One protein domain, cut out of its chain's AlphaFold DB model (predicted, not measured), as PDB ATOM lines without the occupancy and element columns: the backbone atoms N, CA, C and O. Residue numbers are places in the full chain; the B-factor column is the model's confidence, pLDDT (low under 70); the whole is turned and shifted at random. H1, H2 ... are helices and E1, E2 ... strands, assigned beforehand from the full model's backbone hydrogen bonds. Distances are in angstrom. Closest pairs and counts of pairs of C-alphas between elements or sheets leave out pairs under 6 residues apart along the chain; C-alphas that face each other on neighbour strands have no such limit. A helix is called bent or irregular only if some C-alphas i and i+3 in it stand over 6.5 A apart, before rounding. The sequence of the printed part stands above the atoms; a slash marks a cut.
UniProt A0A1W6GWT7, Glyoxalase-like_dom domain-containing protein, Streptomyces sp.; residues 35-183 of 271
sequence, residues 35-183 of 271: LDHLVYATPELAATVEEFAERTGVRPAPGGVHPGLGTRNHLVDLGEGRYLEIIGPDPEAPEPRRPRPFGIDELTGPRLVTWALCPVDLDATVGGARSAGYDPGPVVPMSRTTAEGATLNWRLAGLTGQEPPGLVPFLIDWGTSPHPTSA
ATOM      1  N   LEU A  35     156.568 133.071  95.322       89.06
ATOM      2  CA  LEU A  35     155.542 134.102  95.248       89.06
ATOM      3  C   LEU A  35     154.687 133.770  94.029       89.06
ATOM      4  O   LEU A  35     155.231 133.597  92.946       89.06
ATOM      5  N   ASP A  36     153.382 133.628  94.209       93.06
ATOM      6  CA  ASP A  36     152.473 133.329  93.100       93.06
ATOM      7  C   ASP A  36     151.969 134.645  92.512       93.06
ATOM      8  O   ASP A  36     152.219 134.975  91.353       93.06
ATOM      9  N   HIS A  37     151.349 135.473  93.352       95.62
ATOM     10  CA  HIS A  37     150.882 136.780  92.925       95.62
ATOM     11  C   HIS A  37     150.767 137.797  94.048       95.62
ATOM     12  O   HIS A  37     150.725 137.477  95.237       95.62
ATOM     13  N   LEU A  38     150.705 139.049  93.617       96.94
ATOM     14  CA  LEU A  38     150.349 140.211  94.414       96.94
ATOM     15  C   LEU A  38     148.879 140.561  94.151       96.94
ATOM     16  O   LEU A  38     148.444 140.489  93.003       96.94
ATOM     17  N   VAL A  39     148.129 140.966  95.180       97.69
ATOM     18  CA  VAL A  39     146.712 141.347  95.045       97.69
ATOM     19  C   VAL A  39     146.558 142.853  95.233       97.69
ATOM     20  O   VAL A  39     146.650 143.364  96.351       97.69
ATOM     21  N   TYR A  40     146.303 143.559  94.134       98.19
ATOM     22  CA  TYR A  40     145.990 144.983  94.101       98.19
ATOM     23  C   TYR A  40     144.475 145.173  94.001       98.19
ATOM     24  O   TYR A  40     143.877 145.062  92.930       98.19
ATOM     25  N   ALA A  41     143.836 145.403  95.141       97.69
ATOM     26  CA  ALA A  41     142.390 145.531  95.222       97.69
ATOM     27  C   ALA A  41     141.954 146.984  95.027       97.69
ATOM     28  O   ALA A  41     142.668 147.909  95.401       97.69
ATOM     29  N   THR A  42     140.774 147.191  94.447       98.00
ATOM     30  CA  THR A  42     140.251 148.526  94.137       98.00
ATOM     31  C   THR A  42     138.724 148.577  94.198       98.00
ATOM     32  O   THR A  42     138.084 147.591  93.825       98.00
ATOM     33  N   PRO A  43     138.121 149.711  94.610       97.06
ATOM     34  CA  PRO A  43     136.677 149.908  94.503       97.06
ATOM     35  C   PRO A  43     136.209 150.134  93.052       97.06
ATOM     36  O   PRO A  43     135.073 149.808  92.729       97.06
ATOM     37  N   GLU A  44     137.074 150.632  92.157       96.94
ATOM     38  CA  GLU A  44     136.716 151.046  90.789       96.94
ATOM     39  C   GLU A  44     137.674 150.434  89.758       96.94
ATOM     40  O   GLU A  44     138.643 151.054  89.304       96.94
ATOM     41  N   LEU A  45     137.406 149.181  89.376       97.94
ATOM     42  CA  LEU A  45     138.337 148.374  88.583       97.94
ATOM     43  C   LEU A  45     138.711 149.006  87.237       97.94
ATOM     44  O   LEU A  45     139.887 149.035  86.882       97.94
ATOM     45  N   ALA A  46     137.730 149.520  86.490       97.75
ATOM     46  CA  ALA A  46     137.980 150.103  85.172       97.75
ATOM     47  C   ALA A  46     138.885 151.342  85.258       97.75
ATOM     48  O   ALA A  46     139.829 151.468  84.478       97.75
ATOM     49  N   ALA A  47     138.641 152.215  86.240       98.12
ATOM     50  CA  ALA A  47     139.454 153.405  86.467       98.12
ATOM     51  C   ALA A  47     140.880 153.038  86.903       98.12
ATOM     52  O   ALA A  47     141.845 153.594  86.387       98.12
ATOM     53  N   THR A  48     141.030 152.051  87.793       98.38
ATOM     54  CA  THR A  48     142.354 151.582  88.236       98.38
ATOM     55  C   THR A  48     143.158 150.949  87.106       98.38
ATOM     56  O   THR A  48     144.360 151.175  87.021       98.38
ATOM     57  N   VAL A  49     142.522 150.187  86.210       98.50
ATOM     58  CA  VAL A  49     143.194 149.620  85.028       98.50
ATOM     59  C   VAL A  49     143.696 150.724  84.093       98.50
ATOM     60  O   VAL A  49     144.800 150.600  83.559       98.50
ATOM     61  N   GLU A  50     142.920 151.795  83.906       98.50
ATOM     62  CA  GLU A  50     143.339 152.943  83.095       98.50
ATOM     63  C   GLU A  50     144.520 153.677  83.728       98.50
ATOM     64  O   GLU A  50     145.566 153.813  83.095       98.50
ATOM     65  N   GLU A  51     144.398 154.062  84.999       98.12
ATOM     66  CA  GLU A  51     145.461 154.763  85.724       98.12
ATOM     67  C   GLU A  51     146.749 153.927  85.771       98.12
ATOM     68  O   GLU A  51     147.852 154.438  85.561       98.12
ATOM     69  N   PHE A  52     146.630 152.615  85.991       98.25
ATOM     70  CA  PHE A  52     147.771 151.707  85.970       98.25
ATOM     71  C   PHE A  52     148.445 151.692  84.594       98.25
ATOM     72  O   PHE A  52     149.674 151.766  84.509       98.25
ATOM     73  N   ALA A  53     147.668 151.640  83.508       98.31
ATOM     74  CA  ALA A  53     148.199 151.682  82.149       98.31
ATOM     75  C   ALA A  53     148.891 153.016  81.839       98.31
ATOM     76  O   ALA A  53     149.966 153.032  81.233       98.31
ATOM     77  N   GLU A  54     148.325 154.132  82.294       98.00
ATOM     78  CA  GLU A  54     148.933 155.455  82.169       98.00
ATOM     79  C   GLU A  54     150.240 155.560  82.963       98.00
ATOM     80  O   GLU A  54     151.233 156.080  82.460       98.00
ATOM     81  N   ARG A  55     150.292 155.041  84.188       97.38
ATOM     82  CA  ARG A  55     151.485 155.152  85.040       97.38
ATOM     83  C   ARG A  55     152.614 154.229  84.601       97.38
ATOM     84  O   ARG A  55     153.771 154.632  84.634       97.38
ATOM     85  N   THR A  56     152.291 153.016  84.163       97.88
ATOM     86  CA  THR A  56     153.292 151.990  83.826       97.88
ATOM     87  C   THR A  56     153.629 151.940  82.337       97.88
ATOM     88  O   THR A  56     154.708 151.495  81.960       97.88
ATOM     89  N   GLY A  57     152.726 152.390  81.462       98.00
ATOM     90  CA  GLY A  57     152.805 152.136  80.022       98.00
ATOM     91  C   GLY A  57     152.382 150.718  79.616       98.00
ATOM     92  O   GLY A  57     152.544 150.359  78.451       98.00
ATOM     93  N   VAL A  58     151.846 149.919  80.543       97.75
ATOM     94  CA  VAL A  58     151.405 148.540  80.317       97.75
ATOM     95  C   VAL A  58     149.943 148.401  80.712       97.75
ATOM     96  O   VAL A  58     149.585 148.631  81.862       97.75
ATOM     97  N   ARG A  59     149.087 147.996  79.767       98.06
ATOM     98  CA  ARG A  59     147.667 147.758  80.046       98.06
ATOM     99  C   ARG A  59     147.457 146.346  80.599       98.06
ATOM    100  O   ARG A  59     147.773 145.409  79.871       98.06
ATOM    101  N   PRO A  60     146.899 146.179  81.812       97.94
ATOM    102  CA  PRO A  60     146.501 144.880  82.351       97.94
ATOM    103  C   PRO A  60     145.538 144.124  81.425       97.94
ATOM    104  O   PRO A  60     144.615 144.721  80.868       97.94
ATOM    105  N   ALA A  61     145.734 142.813  81.272       97.00
ATOM    106  CA  ALA A  61     144.854 141.966  80.465       97.00
ATOM    107  C   ALA A  61     143.634 141.511  81.282       97.00
ATOM    108  O   ALA A  61     143.790 141.241  82.472       97.00
ATOM    109  N   PRO A  62     142.431 141.382  80.692       95.94
ATOM    110  CA  PRO A  62     141.287 140.793  81.385       95.94
ATOM    111  C   PRO A  62     141.622 139.389  81.902       95.94
ATOM    112  O   PRO A  62     142.118 138.556  81.148       95.94
ATOM    113  N   GLY A  63     141.365 139.123  83.184       94.56
ATOM    114  CA  GLY A  63     141.559 137.797  83.769       94.56
ATOM    115  C   GLY A  63     140.272 136.981  83.716       94.56
ATOM    116  O   GLY A  63     140.174 135.990  82.993       94.56
ATOM    117  N   GLY A  64     139.265 137.400  84.480       94.06
ATOM    118  CA  GLY A  64     137.948 136.774  84.476       94.06
ATOM    119  C   GLY A  64     137.086 137.138  85.681       94.06
ATOM    120  O   GLY A  64     137.429 138.019  86.469       94.06
ATOM    121  N   VAL A  65     135.963 136.434  85.817       94.44
ATOM    122  CA  VAL A  65     134.954 136.658  86.864       94.44
ATOM    123  C   VAL A  65     135.029 135.568  87.932       94.44
ATOM    124  O   VAL A  65     135.268 134.404  87.606       94.44
ATOM    125  N   HIS A  66     134.811 135.924  89.198       92.12
ATOM    126  CA  HIS A  66     134.760 134.991  90.327       92.12
ATOM    127  C   HIS A  66     133.296 134.679  90.680       92.12
ATOM    128  O   HIS A  66     132.637 135.485  91.356       92.12
ATOM    129  N   PRO A  67     132.740 133.533  90.234       86.38
ATOM    130  CA  PRO A  67     131.326 133.238  90.418       86.38
ATOM    131  C   PRO A  67     130.941 133.212  91.900       86.38
ATOM    132  O   PRO A  67     131.590 132.567  92.721       86.38
ATOM    133  N   GLY A  68     129.870 133.926  92.250       86.75
ATOM    134  CA  GLY A  68     129.358 134.001  93.621       86.75
ATOM    135  C   GLY A  68     130.098 134.968  94.555       86.75
ATOM    136  O   GLY A  68     129.600 135.202  95.654       86.75
ATOM    137  N   LEU A  69     131.224 135.554  94.130       89.62
ATOM    138  CA  LEU A  69     131.979 136.537  94.921       89.62
ATOM    139  C   LEU A  69     131.743 137.988  94.496       89.62
ATOM    140  O   LEU A  69     132.107 138.895  95.235       89.62
ATOM    141  N   GLY A  70     131.147 138.216  93.322       94.12
ATOM    142  CA  GLY A  70     130.845 139.565  92.837       94.12
ATOM    143  C   GLY A  70     132.084 140.380  92.458       94.12
ATOM    144  O   GLY A  70     132.037 141.609  92.511       94.12
ATOM    145  N   THR A  71     133.188 139.713  92.110       96.00
ATOM    146  CA  THR A  71     134.445 140.348  91.697       96.00
ATOM    147  C   THR A  71     134.916 139.828  90.347       96.00
ATOM    148  O   THR A  71     134.648 138.688  89.961       96.00
ATOM    149  N   ARG A  72     135.678 140.666  89.650       97.00
ATOM    150  CA  ARG A  72     136.429 140.311  88.443       97.00
ATOM    151  C   ARG A  72     137.821 140.919  88.521       97.00
ATOM    152  O   ARG A  72     138.055 141.814  89.335       97.00
ATOM    153  N   ASN A  73     138.741 140.446  87.691       97.69
ATOM    154  CA  ASN A  73     140.124 140.902  87.748       97.69
ATOM    155  C   ASN A  73     140.767 141.170  86.383       97.69
ATOM    156  O   ASN A  73     140.261 140.777  85.329       97.69
ATOM    157  N   HIS A  74     141.909 141.848  86.444       98.19
ATOM    158  CA  HIS A  74     142.872 142.003  85.365       98.19
ATOM    159  C   HIS A  74     144.257 141.573  85.842       98.19
ATOM    160  O   HIS A  74     144.565 141.660  87.028       98.19
ATOM    161  N   LEU A  75     145.086 141.106  84.916       98.00
ATOM    162  CA  LEU A  75     146.342 140.429  85.202       98.00
ATOM    163  C   LEU A  75     147.515 141.096  84.476       98.00
ATOM    164  O   LEU A  75     147.392 141.532  83.327       98.00
ATOM    165  N   VAL A  76     148.666 141.125  85.144       97.94
ATOM    166  CA  VAL A  76     149.964 141.523  84.576       97.94
ATOM    167  C   VAL A  76     151.007 140.492  84.988       97.94
ATOM    168  O   VAL A  76     151.118 140.175  86.166       97.94
ATOM    169  N   ASP A  77     151.777 139.967  84.044       96.00
ATOM    170  CA  ASP A  77     152.912 139.080  84.317       96.00
ATOM    171  C   ASP A  77     154.047 139.871  84.992       96.00
ATOM    172  O   ASP A  77     154.405 140.960  84.545       96.00
ATOM    173  N   LEU A  78     154.606 139.327  86.072       94.00
ATOM    174  CA  LEU A  78     155.713 139.896  86.850       94.00
ATOM    175  C   LEU A  78     157.039 139.130  86.640       94.00
ATOM    176  O   LEU A  78     158.013 139.318  87.377       94.00
ATOM    177  N   GLY A  79     157.086 138.235  85.649       89.00
ATOM    178  CA  GLY A  79     158.206 137.347  85.340       89.00
ATOM    179  C   GLY A  79     158.277 136.131  86.268       89.00
ATOM    180  O   GLY A  79     157.623 136.102  87.304       89.00
ATOM    181  N   GLU A  80     159.099 135.134  85.923       86.69
ATOM    182  CA  GLU A  80     159.366 133.911  86.719       86.69
ATOM    183  C   GLU A  80     158.119 133.237  87.325       86.69
ATOM    184  O   GLU A  80     158.133 132.793  88.471       86.69
ATOM    185  N   GLY A  81     157.015 133.188  86.574       88.31
ATOM    186  CA  GLY A  81     155.789 132.538  87.040       88.31
ATOM    187  C   GLY A  81     154.980 133.340  88.062       88.31
ATOM    188  O   GLY A  81     154.159 132.750  88.749       88.31
ATOM    189  N   ARG A  82     155.193 134.658  88.169       92.00
ATOM    190  CA  ARG A  82     154.468 135.553  89.087       92.00
ATOM    191  C   ARG A  82     153.539 136.488  88.334       92.00
ATOM    192  O   ARG A  82     153.843 136.867  87.206       92.00
ATOM    193  N   TYR A  83     152.466 136.947  88.967       95.94
ATOM    194  CA  TYR A  83     151.608 137.979  88.379       95.94
ATOM    195  C   TYR A  83     151.072 138.992  89.400       95.94
ATOM    196  O   TYR A  83     151.105 138.778  90.608       95.94
ATOM    197  N   LEU A  84     150.600 140.134  88.908       97.88
ATOM    198  CA  LEU A  84     149.795 141.093  89.656       97.88
ATOM    199  C   LEU A  84     148.328 140.837  89.320       97.88
ATOM    200  O   LEU A  84     147.949 140.877  88.148       97.88
ATOM    201  N   GLU A  85     147.511 140.596  90.337       98.25
ATOM    202  CA  GLU A  85     146.059 140.564  90.230       98.25
ATOM    203  C   GLU A  85     145.492 141.933  90.608       98.25
ATOM    204  O   GLU A  85     145.537 142.322  91.772       98.25
ATOM    205  N   ILE A  86     144.929 142.655  89.639       98.50
ATOM    206  CA  ILE A  86     144.128 143.851  89.904       98.50
ATOM    207  C   ILE A  86     142.669 143.420  90.003       98.50
ATOM    208  O   ILE A  86     142.085 143.007  89.000       98.50
ATOM    209  N   ILE A  87     142.077 143.493  91.193       98.19
ATOM    210  CA  ILE A  87     140.746 142.942  91.481       98.19
ATOM    211  C   ILE A  87     139.806 144.005  92.047       98.19
ATOM    212  O   ILE A  87     140.188 144.811  92.889       98.19
ATOM    213  N   GLY A  88     138.552 143.994  91.605       97.62
ATOM    214  CA  GLY A  88     137.527 144.901  92.115       97.62
ATOM    215  C   GLY A  88     136.115 144.361  91.906       97.62
ATOM    216  O   GLY A  88     135.957 143.226  91.427       97.62
ATOM    217  N   PRO A  89     135.084 145.147  92.267       97.06
ATOM    218  CA  PRO A  89     133.695 144.786  92.041       97.06
ATOM    219  C   PRO A  89     133.436 144.476  90.569       97.06
ATOM    220  O   PRO A  89     133.919 145.157  89.664       97.06
ATOM    221  N   ASP A  90     132.662 143.425  90.335       96.06
ATOM    222  CA  ASP A  90     132.118 143.122  89.024       96.06
ATOM    223  C   ASP A  90     130.770 143.853  88.858       96.06
ATOM    224  O   ASP A  90     129.821 143.498  89.559       96.06
ATOM    225  N   PRO A  91     130.656 144.840  87.947       92.62
ATOM    226  CA  PRO A  91     129.415 145.590  87.746       92.62
ATOM    227  C   PRO A  91     128.308 144.783  87.048       92.62
ATOM    228  O   PRO A  91     127.152 145.199  87.056       92.62
ATOM    229  N   GLU A  92     128.640 143.652  86.423       92.44
ATOM    230  CA  GLU A  92     127.688 142.755  85.757       92.44
ATOM    231  C   GLU A  92     127.277 141.582  86.661       92.44
ATOM    232  O   GLU A  92     126.331 140.855  86.346       92.44
ATOM    233  N   ALA A  93     127.966 141.379  87.787       90.25
ATOM    234  CA  ALA A  93     127.607 140.356  88.753       90.25
ATOM    235  C   ALA A  93     126.393 140.785  89.596       90.25
ATOM    236  O   ALA A  93     126.243 141.960  89.934       90.25
ATOM    237  N   PRO A  94     125.531 139.834  90.001       89.31
ATOM    238  CA  PRO A  94     124.513 140.120  91.002       89.31
ATOM    239  C   PRO A  94     125.168 140.537  92.322       89.31
ATOM    240  O   PRO A  94     126.264 140.073  92.651       89.31
ATOM    241  N   GLU A  95     124.459 141.354  93.105       86.31
ATOM    242  CA  GLU A  95     124.935 141.774  94.424       86.31
ATOM    243  C   GLU A  95     125.254 140.541  95.292       86.31
ATOM    244  O   GLU A  95     124.399 139.654  95.451       86.31
ATOM    245  N   PRO A  96     126.487 140.424  95.816       86.25
ATOM    246  CA  PRO A  96     126.892 139.242  96.553       86.25
ATOM    247  C   PRO A  96     126.165 139.160  97.899       86.25
ATOM    248  O   PRO A  96     125.859 140.147  98.559       86.25
ATOM    249  N   ARG A  97     125.896 137.931  98.355       86.19
ATOM    250  CA  ARG A  97     125.229 137.680  99.653       86.19
ATOM    251  C   ARG A  97     126.125 137.940 100.867       86.19
ATOM    252  O   ARG A  97     125.657 137.873 102.001       86.19
ATOM    253  N   ARG A  98     127.422 138.109 100.634       86.50
ATOM    254  CA  ARG A  98     128.465 138.349 101.630       86.50
ATOM    255  C   ARG A  98     129.352 139.478 101.107       86.50
ATOM    256  O   ARG A  98     129.403 139.635  99.888       86.50
ATOM    257  N   PRO A  99     130.060 140.201 101.989       89.81
ATOM    258  CA  PRO A  99     131.070 141.156 101.555       89.81
ATOM    259  C   PRO A  99     132.036 140.523 100.552       89.81
ATOM    260  O   PRO A  99     132.386 139.339 100.674       89.81
ATOM    261  N   ARG A 100     132.444 141.308  99.556       92.00
ATOM    262  CA  ARG A 100     133.447 140.906  98.571       92.00
ATOM    263  C   ARG A 100     134.763 140.585  99.294       92.00
ATOM    264  O   ARG A 100     135.064 141.171 100.338       92.00
ATOM    265  N   PRO A 101     135.560 139.633  98.775       89.88
ATOM    266  CA  PRO A 101     136.837 139.280  99.385       89.88
ATOM    267  C   PRO A 101     137.784 140.489  99.441       89.88
ATOM    268  O   PRO A 101     137.576 141.498  98.772       89.88
ATOM    269  N   PHE A 102     138.850 140.368 100.233       90.50
ATOM    270  CA  PHE A 102     139.899 141.389 100.358       90.50
ATOM    271  C   PHE A 102     139.472 142.739 100.944       90.50
ATOM    272  O   PHE A 102     140.238 143.696 100.872       90.50
ATOM    273  N   GLY A 103     138.277 142.820 101.535       90.00
ATOM    274  CA  GLY A 103     137.762 144.079 102.076       90.00
ATOM    275  C   GLY A 103     137.523 145.129 100.990       90.00
ATOM    276  O   GLY A 103     137.531 146.314 101.293       90.00
ATOM    277  N   ILE A 104     137.321 144.702  99.732       92.00
ATOM    278  CA  ILE A 104     137.118 145.591  98.575       92.00
ATOM    279  C   ILE A 104     136.033 146.636  98.852       92.00
ATOM    280  O   ILE A 104     136.202 147.798  98.496       92.00
ATOM    281  N   ASP A 105     134.949 146.229  99.516       91.69
ATOM    282  CA  ASP A 105     133.803 147.098  99.802       91.69
ATOM    283  C   ASP A 105     134.133 148.233 100.801       91.69
ATOM    284  O   ASP A 105     133.374 149.192 100.915       91.69
ATOM    285  N   GLU A 106     135.257 148.144 101.520       92.06
ATOM    286  CA  GLU A 106     135.720 149.143 102.495       92.06
ATOM    287  C   GLU A 106     136.834 150.047 101.932       92.06
ATOM    288  O   GLU A 106     137.259 151.005 102.585       92.06
ATOM    289  N   LEU A 107     137.320 149.765 100.718       93.50
ATOM    290  CA  LEU A 107     138.399 150.526 100.100       93.50
ATOM    291  C   LEU A 107     137.913 151.896  99.618       93.50
ATOM    292  O   LEU A 107     136.934 152.020  98.890       93.50
ATOM    293  N   THR A 108     138.674 152.935  99.956       94.50
ATOM    294  CA  THR A 108     138.478 154.300  99.430       94.50
ATOM    295  C   THR A 108     139.338 154.593  98.197       94.50
ATOM    296  O   THR A 108     139.194 155.642  97.574       94.50
ATOM    297  N   GLY A 109     140.221 153.663  97.834       95.94
ATOM    298  CA  GLY A 109     141.127 153.745  96.695       95.94
ATOM    299  C   GLY A 109     141.875 152.425  96.489       95.94
ATOM    300  O   GLY A 109     141.753 151.516  97.315       95.94
ATOM    301  N   PRO A 110     142.624 152.294  95.384       96.75
ATOM    302  CA  PRO A 110     143.306 151.056  95.049       96.75
ATOM    303  C   PRO A 110     144.523 150.820  95.964       96.75
ATOM    304  O   PRO A 110     145.315 151.734  96.192       96.75
ATOM    305  N   ARG A 111     144.674 149.596  96.489       95.81
ATOM    306  CA  ARG A 111     145.677 149.237  97.505       95.81
ATOM    307  C   ARG A 111     146.259 147.843  97.284       95.81
ATOM    308  O   ARG A 111     145.542 146.925  96.882       95.81
ATOM    309  N   LEU A 112     147.542 147.653  97.596       96.69
ATOM    310  CA  LEU A 112     148.144 146.324  97.680       96.69
ATOM    311  C   LEU A 112     147.725 145.684  99.010       96.69
ATOM    312  O   LEU A 112     148.225 146.024 100.080       96.69
ATOM    313  N   VAL A 113     146.749 144.781  98.949       95.06
ATOM    314  CA  VAL A 113     146.041 144.288 100.143       95.06
ATOM    315  C   VAL A 113     146.615 142.991 100.691       95.06
ATOM    316  O   VAL A 113     146.538 142.751 101.892       95.06
ATOM    317  N   THR A 114     147.180 142.142  99.833       94.94
ATOM    318  CA  THR A 114     147.828 140.890 100.236       94.94
ATOM    319  C   THR A 114     148.645 140.302  99.081       94.94
ATOM    320  O   THR A 114     148.815 140.923  98.029       94.94
ATOM    321  N   TRP A 115     149.165 139.100  99.284       94.88
ATOM    322  CA  TRP A 115     149.956 138.343  98.329       94.88
ATOM    323  C   TRP A 115     149.803 136.840  98.593       94.88
ATOM    324  O   TRP A 115     149.306 136.428  99.645       94.88
ATOM    325  N   ALA A 116     150.209 136.025  97.627       93.75
ATOM    326  CA  ALA A 116     150.010 134.583  97.644       93.75
ATOM    327  C   ALA A 116     151.323 133.815  97.515       93.75
ATOM    328  O   ALA A 116     152.229 134.208  96.778       93.75
ATOM    329  N   LEU A 117     151.390 132.665  98.178       92.25
ATOM    330  CA  LEU A 117     152.432 131.663  97.985       92.25
ATOM    331  C   LEU A 117     151.842 130.415  97.345       92.25
ATOM    332  O   LEU A 117     150.837 129.896  97.832       92.25
ATOM    333  N   CYS A 118     152.522 129.883  96.333       91.62
ATOM    334  CA  CYS A 118     152.237 128.554  95.804       91.62
ATOM    335  C   CYS A 118     153.224 127.548  96.418       91.62
ATOM    336  O   CYS A 118     154.358 127.423  95.940       91.62
ATOM    337  N   PRO A 119     152.870 126.860  97.521       90.31
ATOM    338  CA  PRO A 119     153.693 125.776  98.032       90.31
ATOM    339  C   PRO A 119     153.653 124.561  97.101       90.31
ATOM    340  O   PRO A 119     152.686 124.348  96.379       90.31
ATOM    341  N   VAL A 120     154.676 123.712  97.198       87.00
ATOM    342  CA  VAL A 120     154.693 122.406  96.515       87.00
ATOM    343  C   VAL A 120     153.556 121.502  97.001       87.00
ATOM    344  O   VAL A 120     152.949 120.789  96.211       87.00
ATOM    345  N   ASP A 121     153.264 121.543  98.302       91.25
ATOM    346  CA  ASP A 121     152.171 120.798  98.923       91.25
ATOM    347  C   ASP A 121     151.416 121.719  99.890       91.25
ATOM    348  O   ASP A 121     151.941 122.138 100.933       91.25
ATOM    349  N   LEU A 122     150.185 122.073  99.514       93.81
ATOM    350  CA  LEU A 122     149.309 122.941 100.297       93.81
ATOM    351  C   LEU A 122     148.916 122.305 101.634       93.81
ATOM    352  O   LEU A 122     148.976 122.970 102.668       93.81
ATOM    353  N   ASP A 123     148.548 121.026 101.634       95.62
ATOM    354  CA  ASP A 123     148.032 120.345 102.820       95.62
ATOM    355  C   ASP A 123     149.152 120.133 103.851       95.62
ATOM    356  O   ASP A 123     148.984 120.447 105.035       95.62
ATOM    357  N   ALA A 124     150.336 119.708 103.398       94.50
ATOM    358  CA  ALA A 124     151.518 119.580 104.248       94.50
ATOM    359  C   ALA A 124     151.970 120.937 104.807       94.50
ATOM    360  O   ALA A 124     152.358 121.033 105.972       94.50
ATOM    361  N   THR A 125     151.875 122.004 104.008       93.00
ATOM    362  CA  THR A 125     152.160 123.368 104.469       93.00
ATOM    363  C   THR A 125     151.234 123.793 105.590       93.00
ATOM    364  O   THR A 125     151.699 124.272 106.621       93.00
ATOM    365  N   VAL A 126     149.927 123.651 105.379       94.25
ATOM    366  CA  VAL A 126     148.919 124.052 106.359       94.25
ATOM    367  C   VAL A 126     149.100 123.247 107.650       94.25
ATOM    368  O   VAL A 126     149.043 123.815 108.741       94.25
ATOM    369  N   GLY A 127     149.378 121.944 107.541       95.56
ATOM    370  CA  GLY A 127     149.716 121.096 108.685       95.56
ATOM    371  C   GLY A 127     150.965 121.573 109.432       95.56
ATOM    372  O   GLY A 127     150.925 121.737 110.649       95.56
ATOM    373  N   GLY A 128     152.049 121.861 108.706       94.06
ATOM    374  CA  GLY A 128     153.302 122.360 109.277       94.06
ATOM    375  C   GLY A 128     153.148 123.711 109.978       94.06
ATOM    376  O   GLY A 128     153.612 123.868 111.107       94.06
ATOM    377  N   ALA A 129     152.427 124.652 109.365       92.81
ATOM    378  CA  ALA A 129     152.146 125.957 109.955       92.81
ATOM    379  C   ALA A 129     151.392 125.824 111.286       92.81
ATOM    380  O   ALA A 129     151.781 126.438 112.283       92.81
ATOM    381  N   ARG A 130     150.377 124.944 111.340       95.19
ATOM    382  CA  ARG A 130     149.625 124.652 112.572       95.19
ATOM    383  C   ARG A 130     150.518 124.083 113.661       95.19
ATOM    384  O   ARG A 130     150.441 124.527 114.804       95.19
ATOM    385  N   SER A 131     151.386 123.134 113.318       95.69
ATOM    386  CA  SER A 131     152.370 122.589 114.258       95.69
ATOM    387  C   SER A 131     153.360 123.649 114.758       95.69
ATOM    388  O   SER A 131     153.830 123.545 115.887       95.69
ATOM    389  N   ALA A 132     153.631 124.684 113.960       91.50
ATOM    390  CA  ALA A 132     154.448 125.839 114.326       91.50
ATOM    391  C   ALA A 132     153.665 126.965 115.042       91.50
ATOM    392  O   ALA A 132     154.229 128.021 115.321       91.50
ATOM    393  N   GLY A 133     152.383 126.756 115.365       92.12
ATOM    394  CA  GLY A 133     151.567 127.699 116.136       92.12
ATOM    395  C   GLY A 133     150.842 128.772 115.314       92.12
ATOM    396  O   GLY A 133     150.291 129.702 115.900       92.12
ATOM    397  N   TYR A 134     150.806 128.652 113.984       91.56
ATOM    398  CA  TYR A 134     150.024 129.524 113.105       91.56
ATOM    399  C   TYR A 134     148.981 128.719 112.323       91.56
ATOM    400  O   TYR A 134     149.326 127.850 111.529       91.56
ATOM    401  N   ASP A 135     147.694 129.007 112.523       92.81
ATOM    402  CA  ASP A 135     146.619 128.365 111.760       92.81
ATOM    403  C   ASP A 135     146.161 129.268 110.601       92.81
ATOM    404  O   ASP A 135     145.473 130.261 110.850       92.81
ATOM    405  N   PRO A 136     146.479 128.936 109.333       90.50
ATOM    406  CA  PRO A 136     145.980 129.672 108.169       90.50
ATOM    407  C   PRO A 136     144.488 129.397 107.891       90.50
ATOM    408  O   PRO A 136     143.920 129.921 106.935       90.50
ATOM    409  N   GLY A 137     143.821 128.573 108.702       91.50
ATOM    410  CA  GLY A 137     142.421 128.214 108.515       91.50
ATOM    411  C   GLY A 137     142.220 127.071 107.513       91.50
ATOM    412  O   GLY A 137     143.172 126.383 107.123       91.50
ATOM    413  N   PRO A 138     140.962 126.777 107.148       92.75
ATOM    414  CA  PRO A 138     140.644 125.639 106.296       92.75
ATOM    415  C   PRO A 138     141.146 125.843 104.864       92.75
ATOM    416  O   PRO A 138     141.223 126.967 104.370       92.75
ATOM    417  N   VAL A 139     141.416 124.728 104.186       95.06
ATOM    418  CA  VAL A 139     141.601 124.712 102.735       95.06
ATOM    419  C   VAL A 139     140.223 124.761 102.077       95.06
ATOM    420  O   VAL A 139     139.364 123.929 102.378       95.06
ATOM    421  N   VAL A 140     140.004 125.726 101.188       93.88
ATOM    422  CA  VAL A 140     138.727 125.944 100.497       93.88
ATOM    423  C   VAL A 140     138.907 125.894  98.977       93.88
ATOM    424  O   VAL A 140     139.897 126.419  98.465       93.88
ATOM    425  N   PRO A 141     137.982 125.264  98.229       95.12
ATOM    426  CA  PRO A 141     138.016 125.276  96.772       95.12
ATOM    427  C   PRO A 141     137.567 126.634  96.229       95.12
ATOM    428  O   PRO A 141     136.668 127.269  96.782       95.12
ATOM    429  N   MET A 142     138.169 127.051  95.120       93.81
ATOM    430  CA  MET A 142     137.910 128.319  94.448       93.81
ATOM    431  C   MET A 142     137.924 128.138  92.934       93.81
ATOM    432  O   MET A 142     138.528 127.199  92.411       93.81
ATOM    433  N   SER A 143     137.231 129.030  92.228       92.81
ATOM    434  CA  SER A 143     137.182 128.997  90.770       92.81
ATOM    435  C   SER A 143     136.974 130.378  90.155       92.81
ATOM    436  O   SER A 143     136.469 131.302  90.798       92.81
ATOM    437  N   ARG A 144     137.361 130.489  88.885       92.75
ATOM    438  CA  ARG A 144     137.121 131.645  88.014       92.75
ATOM    439  C   ARG A 144     136.805 131.163  86.612       92.75
ATOM    440  O   ARG A 144     137.412 130.206  86.133       92.75
ATOM    441  N   THR A 145     135.913 131.880  85.939       91.88
ATOM    442  CA  THR A 145     135.719 131.751  84.493       91.88
ATOM    443  C   THR A 145     136.578 132.798  83.788       91.88
ATOM    444  O   THR A 145     136.447 133.987  84.086       91.88
ATOM    445  N   THR A 146     137.487 132.365  82.910       89.69
ATOM    446  CA  THR A 146     138.369 133.254  82.137       89.69
ATOM    447  C   THR A 146     137.583 134.055  81.105       89.69
ATOM    448  O   THR A 146     136.432 133.732  80.800       89.69
ATOM    449  N   ALA A 147     138.212 135.080  80.529       84.19
ATOM    450  CA  ALA A 147     137.627 135.861  79.440       84.19
ATOM    451  C   ALA A 147     137.238 134.996  78.219       84.19
ATOM    452  O   ALA A 147     136.257 135.284  77.539       84.19
ATOM    453  N   GLU A 148     137.958 133.899  77.977       85.69
ATOM    454  CA  GLU A 148     137.700 132.926  76.905       85.69
ATOM    455  C   GLU A 148     136.642 131.873  77.285       85.69
ATOM    456  O   GLU A 148     136.335 130.984  76.490       85.69
ATOM    457  N   GLY A 149     136.086 131.943  78.498       86.94
ATOM    458  CA  GLY A 149     135.050 131.033  78.989       86.94
ATOM    459  C   GLY A 149     135.569 129.728  79.603       86.94
ATOM    460  O   GLY A 149     134.765 128.880  79.994       86.94
ATOM    461  N   ALA A 150     136.887 129.543  79.730       89.62
ATOM    462  CA  ALA A 150     137.451 128.385  80.420       89.62
ATOM    463  C   ALA A 150     137.252 128.513  81.939       89.62
ATOM    464  O   ALA A 150     137.308 129.609  82.489       89.62
ATOM    465  N   THR A 151     137.035 127.402  82.644       93.44
ATOM    466  CA  THR A 151     136.950 127.414  84.116       93.44
ATOM    467  C   THR A 151     138.268 126.953  84.719       93.44
ATOM    468  O   THR A 151     138.703 125.829  84.469       93.44
ATOM    469  N   LEU A 152     138.873 127.808  85.538       92.69
ATOM    470  CA  LEU A 152     140.027 127.480  86.370       92.69
ATOM    471  C   LEU A 152     139.543 127.133  87.775       92.69
ATOM    472  O   LEU A 152     138.664 127.808  88.308       92.69
ATOM    473  N   ASN A 153     140.136 126.101  88.366       95.12
ATOM    474  CA  ASN A 153     139.851 125.628  89.717       95.12
ATOM    475  C   ASN A 153     141.150 125.516  90.514       95.12
ATOM    476  O   ASN A 153     142.132 124.973  90.014       95.12
ATOM    477  N   TRP A 154     141.139 125.985  91.752       95.94
ATOM    478  CA  TRP A 154     142.282 125.919  92.656       95.94
ATOM    479  C   TRP A 154     141.805 125.778  94.102       95.94
ATOM    480  O   TRP A 154     140.604 125.802  94.392       95.94
ATOM    481  N   ARG A 155     142.745 125.605  95.026       96.69
ATOM    482  CA  ARG A 155     142.493 125.549  96.470       96.69
ATOM    483  C   ARG A 155     143.220 126.696  97.157       96.69
ATOM    484  O   ARG A 155     144.337 127.019  96.764       96.69
ATOM    485  N   LEU A 156     142.598 127.298  98.170       94.69
ATOM    486  CA  LEU A 156     143.172 128.383  98.971       94.69
ATOM    487  C   LEU A 156     143.177 128.037 100.460       94.69
ATOM    488  O   LEU A 156     142.258 127.382 100.940       94.69
ATOM    489  N   ALA A 157     144.155 128.547 101.204       93.62
ATOM    490  CA  ALA A 157     144.121 128.649 102.665       93.62
ATOM    491  C   ALA A 157     144.646 130.028 103.087       93.62
ATOM    492  O   ALA A 157     145.506 130.575 102.410       93.62
ATOM    493  N   GLY A 158     144.153 130.603 104.185       87.25
ATOM    494  CA  GLY A 158     144.595 131.921 104.675       87.25
ATOM    495  C   GLY A 158     143.691 133.103 104.312       87.25
ATOM    496  O   GLY A 158     143.833 134.154 104.919       87.25
ATOM    497  N   LEU A 159     142.729 132.947 103.392       79.88
ATOM    498  CA  LEU A 159     141.816 134.040 102.995       79.88
ATOM    499  C   LEU A 159     140.483 134.076 103.737       79.88
ATOM    500  O   LEU A 159     139.859 135.126 103.842       79.88
ATOM    501  N   THR A 160     140.032 132.933 104.245       66.75
ATOM    502  CA  THR A 160     138.793 132.815 105.031       66.75
ATOM    503  C   THR A 160     139.092 132.596 106.516       66.75
ATOM    504  O   THR A 160     138.253 132.069 107.247       66.75
ATOM    505  N   GLY A 161     140.328 132.889 106.931       59.56
ATOM    506  CA  GLY A 161     140.794 132.749 108.304       59.56
ATOM    507  C   GLY A 161     140.205 133.813 109.230       59.56
ATOM    508  O   GLY A 161     139.343 134.598 108.851       59.56
ATOM    509  N   GLN A 162     140.668 133.825 110.480       57.06
ATOM    510  CA  GLN A 162     140.244 134.823 111.471       57.06
ATOM    511  C   GLN A 162     140.861 136.208 111.229       57.06
ATOM    512  O   GLN A 162     140.371 137.194 111.772       57.06
ATOM    513  N   GLU A 163     141.936 136.279 110.446       67.81
ATOM    514  CA  GLU A 163     142.650 137.522 110.171       67.81
ATOM    515  C   GLU A 163     142.278 138.060 108.785       67.81
ATOM    516  O   GLU A 163     142.155 137.272 107.842       67.81
ATOM    517  N   PRO A 164     142.095 139.384 108.645       71.50
ATOM    518  CA  PRO A 164     141.891 139.991 107.343       71.50
ATOM    519  C   PRO A 164     143.154 139.838 106.478       71.50
ATOM    520  O   PRO A 164     144.259 139.702 107.017       71.50
ATOM    521  N   PRO A 165     143.017 139.905 105.144       80.81
ATOM    522  CA  PRO A 165     144.158 139.959 104.238       80.81
ATOM    523  C   PRO A 165     145.140 141.068 104.635       80.81
ATOM    524  O   PRO A 165     144.739 142.132 105.108       80.81
ATOM    525  N   GLY A 166     146.435 140.796 104.485       89.00
ATOM    526  CA  GLY A 166     147.476 141.724 104.909       89.00
ATOM    527  C   GLY A 166     148.879 141.190 104.652       89.00
ATOM    528  O   GLY A 166     149.155 140.621 103.596       89.00
ATOM    529  N   LEU A 167     149.767 141.370 105.636       90.31
ATOM    530  CA  LEU A 167     151.203 141.085 105.503       90.31
ATOM    531  C   LEU A 167     151.543 139.597 105.387       90.31
ATOM    532  O   LEU A 167     152.554 139.252 104.782       90.31
ATOM    533  N   VAL A 168     150.734 138.723 105.987       90.94
ATOM    534  CA  VAL A 168     150.940 137.274 105.906       90.94
ATOM    535  C   VAL A 168     150.238 136.765 104.645       90.94
ATOM    536  O   VAL A 168     149.050 137.049 104.482       90.94
ATOM    537  N   PRO A 169     150.942 136.050 103.751       91.81
ATOM    538  CA  PRO A 169     150.362 135.588 102.507       91.81
ATOM    539  C   PRO A 169     149.348 134.487 102.752       91.81
ATOM    540  O   PRO A 169     149.488 133.667 103.665       91.81
ATOM    541  N   PHE A 170     148.381 134.408 101.853       93.94
ATOM    542  CA  PHE A 170     147.584 133.205 101.719       93.94
ATOM    543  C   PHE A 170     148.308 132.177 100.841       93.94
ATOM    544  O   PHE A 170     149.280 132.473 100.145       93.94
ATOM    545  N   LEU A 171     147.840 130.939 100.896       94.12
ATOM    546  CA  LEU A 171     148.394 129.823 100.145       94.12
ATOM    547  C   LEU A 171     147.462 129.472  98.995       94.12
ATOM    548  O   LEU A 171     146.244 129.447  99.186       94.12
ATOM    549  N   ILE A 172     148.033 129.155  97.838       94.94
ATOM    550  CA  ILE A 172     147.307 128.734  96.642       94.94
ATOM    551  C   ILE A 172     147.864 127.422  96.094       94.94
ATOM    552  O   ILE A 172     149.066 127.191  96.102       94.94
ATOM    553  N   ASP A 173     146.974 126.562  95.614       95.62
ATOM    554  CA  ASP A 173     147.319 125.375  94.839       95.62
ATOM    555  C   ASP A 173     146.429 125.298  93.600       95.62
ATOM    556  O   ASP A 173     145.221 125.062  93.701       95.62
ATOM    557  N   TRP A 174     147.044 125.495  92.435       95.19
ATOM    558  CA  TRP A 174     146.391 125.461  91.126       95.19
ATOM    559  C   TRP A 174     145.921 124.064  90.703       95.19
ATOM    560  O   TRP A 174     145.116 123.945  89.775       95.19
ATOM    561  N   GLY A 175     146.384 123.000  91.368       93.81
ATOM    562  CA  GLY A 175     146.058 121.623  91.023       93.81
ATOM    563  C   GLY A 175     146.403 121.315  89.565       93.81
ATOM    564  O   GLY A 175     147.562 121.343  89.163       93.81
ATOM    565  N   THR A 176     145.384 121.006  88.763       92.56
ATOM    566  CA  THR A 176     145.534 120.724  87.326       92.56
ATOM    567  C   THR A 176     145.214 121.917  86.427       92.56
ATOM    568  O   THR A 176     145.348 121.808  85.206       92.56
ATOM    569  N   SER A 177     144.773 123.043  86.992       93.62
ATOM    570  CA  SER A 177     144.491 124.246  86.212       93.62
ATOM    571  C   SER A 177     145.795 124.888  85.743       93.62
ATOM    572  O   SER A 177     146.761 124.934  86.507       93.62
ATOM    573  N   PRO A 178     145.849 125.419  84.510       91.38
ATOM    574  CA  PRO A 178     147.019 126.156  84.059       91.38
ATOM    575  C   PRO A 178     147.215 127.412  84.913       91.38
ATOM    576  O   PRO A 178     146.263 128.156  85.164       91.38
ATOM    577  N   HIS A 179     148.460 127.663  85.317       92.56
ATOM    578  CA  HIS A 179     148.831 128.920  85.955       92.56
ATOM    579  C   HIS A 179     148.617 130.080  84.962       92.56
ATOM    580  O   HIS A 179     148.924 129.910  83.776       92.56
ATOM    581  N   PRO A 180     148.136 131.266  85.388       90.94
ATOM    582  CA  PRO A 180     147.853 132.371  84.473       90.94
ATOM    583  C   PRO A 180     149.034 132.733  83.568       90.94
ATOM    584  O   PRO A 180     148.867 132.876  82.362       90.94
ATOM    585  N   THR A 181     150.248 132.775  84.118       91.06
ATOM    586  CA  THR A 181     151.473 133.104  83.366       91.06
ATOM    587  C   THR A 181     151.963 131.990  82.436       91.06
ATOM    588  O   THR A 181     152.963 132.174  81.745       91.06
ATOM    589  N   SER A 182     151.324 130.816  82.429       87.75
ATOM    590  CA  SER A 182     151.635 129.749  81.471       87.75
ATOM    591  C   SER A 182     151.021 130.012  80.096       87.75
ATOM    592  O   SER A 182     151.493 129.453  79.106       87.75
ATOM    593  N   ALA A 183     149.980 130.845  80.015       77.50
ATOM    594  CA  ALA A 183     149.383 131.239  78.747       77.50
ATOM    595  C   ALA A 183     150.182 132.388  78.098       77.50
ATOM    596  O   ALA A 183     150.598 133.324  78.787       77.50
TER     597      ALA A 183
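What this domain is: This is residues 35 to 183 of the 271 residues of the protein "Glyoxalase-like_dom domain-containing protein" of Streptomyces sp. (UniProt A0A1W6GWT7). A closed barrel of eight strands makes the core, with three helices outside it: H1 along one wall, H2 near the end of the barrel where E1 and E4 finish, and H3 on the wall of E7 and E8, where residues 128 to 133 stick out. The last residues, 174 to 183, run across the other end of the barrel. The printed part has 149 residues, in the order E1 H1 E2 E3 E4 H2 E5 H3 E6 E7 E8; the class is mixed, helices and strands. The ring runs E1 E4 E3 E2 E6 E7 E8 E5 and back to E1, parallel at E1 and E4 and at E8 and E5, antiparallel elsewhere. It is compact, with a radius of gyration of the C-alphas of 15.1 A and spans of 45 by 32 by 28 A.

How they stand to each other: E1, residues 35 to 41, is parallel to E4, residues 83 to 89, with N 40 and O 85 2.8 A apart. H1, residues 45 to 56, is outside the barrel at a height of 9.5 A over the sheet, over E4 and along it at 10 degrees on the local plane; the closest C-alphas are those of Leu 45 and Gly 88, 5.0 A. E2, residues 61 to 66, E3, residues 71 to 77, and E4 form a meander, each strand the antiparallel neighbour of the one before; N 63 and O 73 are 2.9 A apart, N 74 and O 86 2.8 A. H2, residues 101 to 106, is on the barrel, outside it, 7.4 A over the sheet; the C-alphas of Ala 41 and Ile 104 are its closest to E1, 6.2 A. H2 is irregular, with C-alphas 102 and 105 8.4 A apart. E5, residues 111 to 118, is antiparallel to E1, with N 113 and O 39 3.0 A apart. H3, residues 122 to 131, is on the barrel, outside it; Leu 122 and Asp 173 have its closest C-alphas to E8, residues 170 to 173, 6.3 A. E6, residues 140 to 146, E7, residues 151 to 157, and E8 form a second meander, with N 142 and O 154 2.8 A apart and N 157 and O 171 3.0 A. E6 is antiparallel to E2, with N 65 and O 145 3.0 A apart, and E8 is parallel to E5, with N 172 and O 117 2.9 A apart. In H1 and H3 every O i to N i+4 pair is within hydrogen-bond range; in H2 0 of 2 are, beside 2 of 3 O i to N i+3 pairs.

Where its parts are: E1 begins at C-alpha 35, (155.542, 134.102, 95.248), and E8 ends at C-alpha 173, (147.319, 125.375, 94.839). From first to last C-alpha, E5 measures 21.8 A, E3 and E7 19.9 A each, E6 19.8 A, E4 19.5 A and H1 16.1 A.

The domain as a whole: The C-alphas farthest apart are those of Glu 54 and Ser 131, 46.1 A. The printed part has no cut. The links E4 to H2 and E7 to E8 are long. The mean pLDDT of the printed part is 92.4, with residues 160 to 163 under 70.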